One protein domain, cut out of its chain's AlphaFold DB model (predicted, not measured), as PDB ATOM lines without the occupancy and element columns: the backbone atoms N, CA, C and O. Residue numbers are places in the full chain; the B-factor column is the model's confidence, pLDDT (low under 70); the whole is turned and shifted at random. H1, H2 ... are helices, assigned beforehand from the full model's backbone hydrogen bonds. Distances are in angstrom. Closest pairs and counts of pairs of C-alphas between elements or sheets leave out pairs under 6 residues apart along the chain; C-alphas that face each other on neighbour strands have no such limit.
ATOM      1  N   ILE A 152     136.838 145.790 292.944       51.72
ATOM      2  CA  ILE A 152     137.774 145.651 294.056       51.72
ATOM      3  C   ILE A 152     137.896 144.194 294.535       51.72
ATOM      4  O   ILE A 152     138.946 143.825 295.046       51.72
ATOM      5  N   GLU A 153     136.908 143.314 294.323       51.75
ATOM      6  CA  GLU A 153     137.070 141.902 294.723       51.75
ATOM      7  C   GLU A 153     138.121 141.147 293.891       51.75
ATOM      8  O   GLU A 153     138.659 140.137 294.344       51.75
ATOM      9  N   LYS A 154     138.457 141.635 292.687       53.09
ATOM     10  CA  LYS A 154     139.433 140.989 291.791       53.09
ATOM     11  C   LYS A 154     140.846 141.558 291.872       53.09
ATOM     12  O   LYS A 154     141.763 140.937 291.337       53.09
ATOM     13  N   LEU A 155     141.035 142.711 292.506       52.50
ATOM     14  CA  LEU A 155     142.328 143.384 292.589       52.50
ATOM     15  C   LEU A 155     142.754 143.480 294.054       52.50
ATOM     16  O   LEU A 155     141.935 143.678 294.942       52.50
ATOM     17  N   SER A 156     144.047 143.289 294.312       58.78
ATOM     18  CA  SER A 156     144.661 143.459 295.633       58.78
ATOM     19  C   SER A 156     144.152 144.748 296.296       58.78
ATOM     20  O   SER A 156     144.459 145.840 295.828       58.78
ATOM     21  N   LYS A 157     143.369 144.625 297.380       59.44
ATOM     22  CA  LYS A 157     142.658 145.736 298.053       59.44
ATOM     23  C   LYS A 157     143.550 146.919 298.454       59.44
ATOM     24  O   LYS A 157     143.071 148.032 298.598       59.44
ATOM     25  N   LYS A 158     144.856 146.687 298.594       65.56
ATOM     26  CA  LYS A 158     145.808 147.642 299.161       65.56
ATOM     27  C   LYS A 158     146.103 148.853 298.263       65.56
ATOM     28  O   LYS A 158     146.166 149.970 298.752       65.56
ATOM     29  N   GLU A 159     146.260 148.645 296.959       68.19
ATOM     30  CA  GLU A 159     146.614 149.723 296.021       68.19
ATOM     31  C   GLU A 159     145.515 150.795 295.853       68.19
ATOM     32  O   GLU A 159     145.837 151.980 295.952       68.19
ATOM     33  N   PRO A 160     144.225 150.453 295.650       69.56
ATOM     34  CA  PRO A 160     143.170 151.466 295.535       69.56
ATOM     35  C   PRO A 160     142.883 152.187 296.859       69.56
ATOM     36  O   PRO A 160     142.521 153.365 296.851       69.56
ATOM     37  N   GLU A 161     143.067 151.516 297.998       73.19
ATOM     38  CA  GLU A 161     142.954 152.132 299.325       73.19
ATOM     39  C   GLU A 161     144.040 153.198 299.540       73.19
ATOM     40  O   GLU A 161     143.733 154.311 299.978       73.19
ATOM     41  N   ASP A 162     145.289 152.891 299.177       78.62
ATOM     42  CA  ASP A 162     146.412 153.827 299.278       78.62
ATOM     43  C   ASP A 162     146.213 155.047 298.355       78.62
ATOM     44  O   ASP A 162     146.385 156.185 298.800       78.62
ATOM     45  N   LEU A 163     145.739 154.839 297.119       77.06
ATOM     46  CA  LEU A 163     145.407 155.926 296.183       77.06
ATOM     47  C   LEU A 163     144.254 156.807 296.683       77.06
ATOM     48  O   LEU A 163     144.320 158.033 296.603       77.06
ATOM     49  N   THR A 164     143.207 156.203 297.251       78.94
ATOM     50  CA  THR A 164     142.069 156.943 297.826       78.94
ATOM     51  C   THR A 164     142.518 157.811 298.999       78.94
ATOM     52  O   THR A 164     142.093 158.961 299.145       78.94
ATOM     53  N   LYS A 165     143.412 157.273 299.834       83.00
ATOM     54  CA  LYS A 165     143.986 157.988 300.972       83.00
ATOM     55  C   LYS A 165     144.874 159.146 300.524       83.00
ATOM     56  O   LYS A 165     144.796 160.224 301.113       83.00
ATOM     57  N   GLU A 166     145.688 158.951 299.492       85.19
ATOM     58  CA  GLU A 166     146.500 160.020 298.910       85.19
ATOM     59  C   GLU A 166     145.620 161.122 298.300       85.19
ATOM     60  O   GLU A 166     145.810 162.298 298.617       85.19
ATOM     61  N   HIS A 167     144.592 160.755 297.530       84.12
ATOM     62  CA  HIS A 167     143.630 161.701 296.961       84.12
ATOM     63  C   HIS A 167     142.936 162.539 298.045       84.12
ATOM     64  O   HIS A 167     142.837 163.760 297.917       84.12
ATOM     65  N   PHE A 168     142.500 161.915 299.144       86.25
ATOM     66  CA  PHE A 168     141.913 162.621 300.288       86.25
ATOM     67  C   PHE A 168     142.872 163.672 300.866       86.25
ATOM     68  O   PHE A 168     142.485 164.823 301.055       86.25
ATOM     69  N   LEU A 169     144.133 163.296 301.113       87.25
ATOM     70  CA  LEU A 169     145.133 164.209 301.676       87.25
ATOM     71  C   LEU A 169     145.467 165.372 300.734       87.25
ATOM     72  O   LEU A 169     145.749 166.470 301.205       87.25
ATOM     73  N   GLN A 170     145.425 165.146 299.421       86.25
ATOM     74  CA  GLN A 170     145.690 166.183 298.422       86.25
ATOM     75  C   GLN A 170     144.510 167.146 298.221       86.25
ATOM     76  O   GLN A 170     144.714 168.303 297.850       86.25
ATOM     77  N   THR A 171     143.279 166.677 298.433       86.88
ATOM     78  CA  THR A 171     142.065 167.427 298.075       86.88
ATOM     79  C   THR A 171     141.322 168.020 299.260       86.88
ATOM     80  O   THR A 171     140.464 168.876 299.048       86.88
ATOM     81  N   VAL A 172     141.654 167.622 300.492       90.75
ATOM     82  CA  VAL A 172     141.084 168.242 301.687       90.75
ATOM     83  C   VAL A 172     141.565 169.689 301.824       90.75
ATOM     84  O   VAL A 172     142.762 169.972 301.881       90.75
ATOM     85  N   ARG A 173     140.623 170.627 301.883       90.81
ATOM     86  CA  ARG A 173     140.880 172.055 302.095       90.81
ATOM     87  C   ARG A 173     139.942 172.597 303.156       90.81
ATOM     88  O   ARG A 173     138.892 172.024 303.438       90.81
ATOM     89  N   TYR A 174     140.360 173.683 303.790       90.88
ATOM     90  CA  TYR A 174     139.557 174.383 304.779       90.88
ATOM     91  C   TYR A 174     139.139 175.729 304.205       90.88
ATOM     92  O   TYR A 174     139.992 176.563 303.905       90.88
ATOM     93  N   ASN A 175     137.834 175.910 304.039       88.94
ATOM     94  CA  ASN A 175     137.263 177.075 303.377       88.94
ATOM     95  C   ASN A 175     137.108 178.247 304.345       88.94
ATOM     96  O   ASN A 175     137.029 178.057 305.563       88.94
ATOM     97  N   ASP A 176     136.965 179.452 303.794       91.25
ATOM     98  CA  ASP A 176     136.729 180.685 304.558       91.25
ATOM     99  C   ASP A 176     135.454 180.612 305.424       91.25
ATOM    100  O   ASP A 176     135.394 181.189 306.511       91.25
ATOM    101  N   ASP A 177     134.481 179.787 305.017       91.38
ATOM    102  CA  ASP A 177     133.263 179.456 305.774       91.38
ATOM    103  C   ASP A 177     133.496 178.496 306.955       91.38
ATOM    104  O   ASP A 177     132.546 177.984 307.558       91.38
ATOM    105  N   LYS A 178     134.758 178.227 307.300       91.44
ATOM    106  CA  LYS A 178     135.173 177.345 308.397       91.44
ATOM    107  C   LYS A 178     134.728 175.887 308.234       91.44
ATOM    108  O   LYS A 178     134.471 175.198 309.225       91.44
ATOM    109  N   ARG A 179     134.636 175.405 306.992       90.75
ATOM    110  CA  ARG A 179     134.232 174.030 306.649       90.75
ATOM    111  C   ARG A 179     135.338 173.312 305.893       90.75
ATOM    112  O   ARG A 179     136.066 173.937 305.130       90.75
ATOM    113  N   TYR A 180     135.429 172.002 306.094       90.00
ATOM    114  CA  TYR A 180     136.290 171.156 305.276       90.00
ATOM    115  C   TYR A 180     135.587 170.834 303.959       90.00
ATOM    116  O   TYR A 180     134.471 170.312 303.969       90.00
ATOM    117  N   GLU A 181     136.246 171.129 302.849       89.44
ATOM    118  CA  GLU A 181     135.896 170.600 301.536       89.44
ATOM    119  C   GLU A 181     136.863 169.474 301.180       89.44
ATOM    120  O   GLU A 181     138.038 169.508 301.540       89.44
ATOM    121  N   VAL A 182     136.365 168.447 300.504       89.69
ATOM    122  CA  VAL A 182     137.178 167.343 299.999       89.69
ATOM    123  C   VAL A 182     136.605 166.913 298.662       89.69
ATOM    124  O   VAL A 182     135.384 166.881 298.488       89.69
ATOM    125  N   HIS A 183     137.471 166.594 297.705       79.94
ATOM    126  CA  HIS A 183     137.000 166.039 296.445       79.94
ATOM    127  C   HIS A 183     136.575 164.585 296.649       79.94
ATOM    128  O   HIS A 183     137.225 163.811 297.355       79.94
ATOM    129  N   LEU A 184     135.483 164.205 295.995       79.44
ATOM    130  CA  LEU A 184     135.012 162.828 296.007       79.44
ATOM    131  C   LEU A 184     136.017 161.920 295.271       79.44
ATOM    132  O   LEU A 184     136.476 162.298 294.190       79.44
ATOM    133  N   PRO A 185     136.361 160.746 295.832       69.56
ATOM    134  CA  PRO A 185     137.287 159.804 295.213       69.56
ATOM    135  C   PRO A 185     136.570 159.038 294.095       69.56
ATOM    136  O   PRO A 185     136.018 157.958 294.303       69.56
ATOM    137  N   TRP A 186     136.520 159.637 292.909       68.06
ATOM    138  CA  TRP A 186     135.994 158.985 291.714       68.06
ATOM    139  C   TRP A 186     137.047 158.063 291.097       68.06
ATOM    140  O   TRP A 186     138.242 158.329 291.172       68.06
ATOM    141  N   LEU A 187     136.597 156.984 290.460       63.81
ATOM    142  CA  LEU A 187     137.460 156.138 289.640       63.81
ATOM    143  C   LEU A 187     137.843 156.891 288.357       63.81
ATOM    144  O   LEU A 187     136.967 157.386 287.643       63.81
ATOM    145  N   ASP A 188     139.135 156.933 288.040       61.97
ATOM    146  CA  ASP A 188     139.617 157.504 286.784       61.97
ATOM    147  C   ASP A 188     139.084 156.694 285.585       61.97
ATOM    148  O   ASP A 188     139.134 155.461 285.582       61.97
ATOM    149  N   ASN A 189     138.626 157.397 284.541       59.50
ATOM    150  CA  ASN A 189     138.083 156.875 283.268       59.50
ATOM    151  C   ASN A 189     136.577 156.540 283.199       59.50
ATOM    152  O   ASN A 189     136.185 155.699 282.385       59.50
ATOM    153  N   TYR A 190     135.704 157.202 283.967       66.00
ATOM    154  CA  TYR A 190     134.255 157.085 283.740       66.00
ATOM    155  C   TYR A 190     133.709 158.121 282.751       66.00
ATOM    156  O   TYR A 190     134.163 159.264 282.692       66.00
ATOM    157  N   VAL A 191     132.695 157.716 281.980       69.12
ATOM    158  CA  VAL A 191     131.909 158.638 281.148       69.12
ATOM    159  C   VAL A 191     131.216 159.639 282.080       69.12
ATOM    160  O   VAL A 191     130.612 159.197 283.062       69.12
ATOM    161  N   PRO A 192     131.275 160.959 281.805       70.88
ATOM    162  CA  PRO A 192     130.557 161.947 282.598       70.88
ATOM    163  C   PRO A 192     129.083 161.565 282.700       70.88
ATOM    164  O   PRO A 192     128.455 161.220 281.695       70.88
ATOM    165  N   LEU A 193     128.532 161.615 283.914       71.44
ATOM    166  CA  LEU A 193     127.101 161.412 284.096       71.44
ATOM    167  C   LEU A 193     126.343 162.447 283.251       71.44
ATOM    168  O   LEU A 193     126.772 163.602 283.182       71.44
ATOM    169  N   PRO A 194     125.237 162.055 282.597       76.00
ATOM    170  CA  PRO A 194     124.430 163.003 281.848       76.00
ATOM    171  C   PRO A 194     123.923 164.091 282.800       76.00
ATOM    172  O   PRO A 194     123.257 163.801 283.795       76.00
ATOM    173  N   ASP A 195     124.265 165.339 282.490       83.81
ATOM    174  CA  ASP A 195     123.857 166.498 283.275       83.81
ATOM    175  C   ASP A 195     122.345 166.740 283.125       83.81
ATOM    176  O   ASP A 195     121.783 166.672 282.029       83.81
ATOM    177  N   ASN A 196     121.675 167.014 284.243       91.81
ATOM    178  CA  ASN A 196     120.254 167.341 284.294       91.81
ATOM    179  C   ASN A 196     119.992 168.836 284.536       91.81
ATOM    180  O   ASN A 196     118.825 169.212 284.680       91.81
ATOM    181  N   LEU A 197     121.031 169.678 284.565       91.88
ATOM    182  CA  LEU A 197     120.946 171.102 284.886       91.88
ATOM    183  C   LEU A 197     119.926 171.837 284.018       91.88
ATOM    184  O   LEU A 197     119.077 172.559 284.540       91.88
ATOM    185  N   GLU A 198     119.952 171.628 282.701       92.88
ATOM    186  CA  GLU A 198     119.020 172.292 281.787       92.88
ATOM    187  C   GLU A 198     117.565 171.889 282.075       92.88
ATOM    188  O   GLU A 198     116.669 172.733 282.151       92.88
ATOM    189  N   LEU A 199     117.317 170.595 282.297       93.12
ATOM    190  CA  LEU A 199     115.987 170.079 282.615       93.12
ATOM    191  C   LEU A 199     115.494 170.598 283.970       93.12
ATOM    192  O   LEU A 199     114.328 170.982 284.094       93.12
ATOM    193  N   ALA A 200     116.366 170.610 284.978       91.88
ATOM    194  CA  ALA A 200     116.068 171.137 286.301       91.88
ATOM    195  C   ALA A 200     115.737 172.634 286.233       91.88
ATOM    196  O   ALA A 200     114.723 173.059 286.785       91.88
ATOM    197  N   THR A 201     116.513 173.403 285.467       94.44
ATOM    198  CA  THR A 201     116.293 174.839 285.247       94.44
ATOM    199  C   THR A 201     114.946 175.090 284.572       94.44
ATOM    200  O   THR A 201     114.125 175.844 285.090       94.44
ATOM    201  N   ARG A 202     114.632 174.377 283.481       94.88
ATOM    202  CA  ARG A 202     113.328 174.501 282.803       94.88
ATOM    203  C   ARG A 202     112.154 174.137 283.719       94.88
ATOM    204  O   ARG A 202     111.100 174.774 283.664       94.88
ATOM    205  N   ARG A 203     112.306 173.107 284.562       96.06
ATOM    206  CA  ARG A 203     111.289 172.722 285.557       96.06
ATOM    207  C   ARG A 203     111.100 173.809 286.611       96.06
ATOM    208  O   ARG A 203     109.954 174.116 286.945       96.06
ATOM    209  N   LEU A 204     112.191 174.399 287.093       95.31
ATOM    210  CA  LEU A 204     112.166 175.499 288.053       95.31
ATOM    211  C   LEU A 204     111.453 176.720 287.466       95.31
ATOM    212  O   LEU A 204     110.509 177.219 288.072       95.31
ATOM    213  N   GLU A 205     111.821 177.150 286.260       95.75
ATOM    214  CA  GLU A 205     111.180 178.281 285.580       95.75
ATOM    215  C   GLU A 205     109.682 178.047 285.356       95.75
ATOM    216  O   GLU A 205     108.865 178.931 285.605       95.75
ATOM    217  N   SER A 206     109.304 176.847 284.907       94.25
ATOM    218  CA  SER A 206     107.900 176.476 284.694       94.25
ATOM    219  C   SER A 206     107.098 176.516 285.996       94.25
ATOM    220  O   SER A 206     105.998 177.067 286.035       94.25
ATOM    221  N   THR A 207     107.669 175.987 287.078       92.12
ATOM    222  CA  THR A 207     107.039 175.994 288.406       92.12
ATOM    223  C   THR A 207     106.914 177.418 288.940       92.12
ATOM    224  O   THR A 207     105.842 177.807 289.392       92.12
ATOM    225  N   THR A 208     107.959 178.232 288.788       92.56
ATOM    226  CA  THR A 208     107.965 179.645 289.195       92.56
ATOM    227  C   THR A 208     106.901 180.443 288.438       92.56
ATOM    228  O   THR A 208     106.140 181.192 289.043       92.56
ATOM    229  N   LYS A 209     106.765 180.232 287.118       92.31
ATOM    230  CA  LYS A 209     105.713 180.863 286.300       92.31
ATOM    231  C   LYS A 209     104.305 180.474 286.752       92.31
ATOM    232  O   LYS A 209     103.433 181.336 286.786       92.31
ATOM    233  N   LYS A 210     104.079 179.203 287.102       91.19
ATOM    234  CA  LYS A 210     102.787 178.746 287.642       91.19
ATOM    235  C   LYS A 210     102.477 179.396 288.987       91.19
ATOM    236  O   LYS A 210     101.391 179.936 289.147       91.19
ATOM    237  N   LEU A 211     103.445 179.424 289.903       90.69
ATOM    238  CA  LEU A 211     103.281 180.047 291.220       90.69
ATOM    239  C   LEU A 211     102.986 181.550 291.124       90.69
ATOM    240  O   LEU A 211     102.130 182.050 291.848       90.69
ATOM    241  N   LEU A 212     103.646 182.260 290.203       88.81
ATOM    242  CA  LEU A 212     103.357 183.670 289.924       88.81
ATOM    243  C   LEU A 212     101.954 183.863 289.333       88.81
ATOM    244  O   LEU A 212     101.250 184.781 289.734       88.81
ATOM    245  N   HIS A 213     101.527 182.997 288.407       86.44
ATOM    246  CA  HIS A 213     100.177 183.056 287.838       86.44
ATOM    247  C   HIS A 213      99.084 182.813 288.889       86.44
ATOM    248  O   HIS A 213      98.016 183.417 288.824       86.44
ATOM    249  N   GLU A 214      99.361 181.955 289.868       87.38
ATOM    250  CA  GLU A 214      98.448 181.608 290.961       87.38
ATOM    251  C   GLU A 214      98.548 182.571 292.165       87.38
ATOM    252  O   GLU A 214      97.842 182.375 293.151       87.38
ATOM    253  N   ASN A 215      99.381 183.625 292.098       79.94
ATOM    254  CA  ASN A 215      99.693 184.552 293.204       79.94
ATOM    255  C   ASN A 215     100.179 183.853 294.494       79.94
ATOM    256  O   ASN A 215      99.992 184.362 295.597       79.94
TER     257      ASN A 215
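AT A GLANCE: This is residues 152 to 215 of the 220 residues of an uncharacterized protein of Araneus ventricosus (UniProt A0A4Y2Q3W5). Two separate helices, H1 and H2, are joined by a long link that folds back on itself after H1, passes H1 again and then runs out as an arm, with H2 on its far part. Residues 188 to 215, of which 197 to 213 belong to H2, stick out freely, as do residues 153 to 159 at the other end. The printed part has 64 residues with two named helices, H1 then H2, and no named strand; the class is all helix, though under half of the residues, 31, are in named elements. The whole is extended, with a radius of gyration of the C-alphas of 20.3 A, and flat, with spans of 59 by 35 by 16 A.

IN THESE COORDINATES: H1 holds residues 158 to 171 and measures 20.2 A from first to last C-alpha, beginning with C-alpha 158 at (145.808, 147.642, 299.161). H2 holds residues 197 to 213 and measures 24.1 A, from C-alpha 197 at (120.946, 171.102, 284.886) to C-alpha 213 at (100.177, 183.056, 287.838).

HOW THE PARTS SIT: In H1 and H2 every O i to N i+4 pair is within hydrogen-bond range. After H1, residues 173 to 174 pair with residues 180 to 181, antiparallel, in stretches too short to be named strands. H1 and H2 are apart.

THE WHOLE: The C-alphas of Ser 156 and Asn 215, the two farthest apart, are 61.0 A from each other. The printed part has no cut. The link from H1 to H2 is long, with 25 residues, 172 to 196. The mean pLDDT of the printed part is 81.0; residues 152 to 160 and 185 to 191 are under 70.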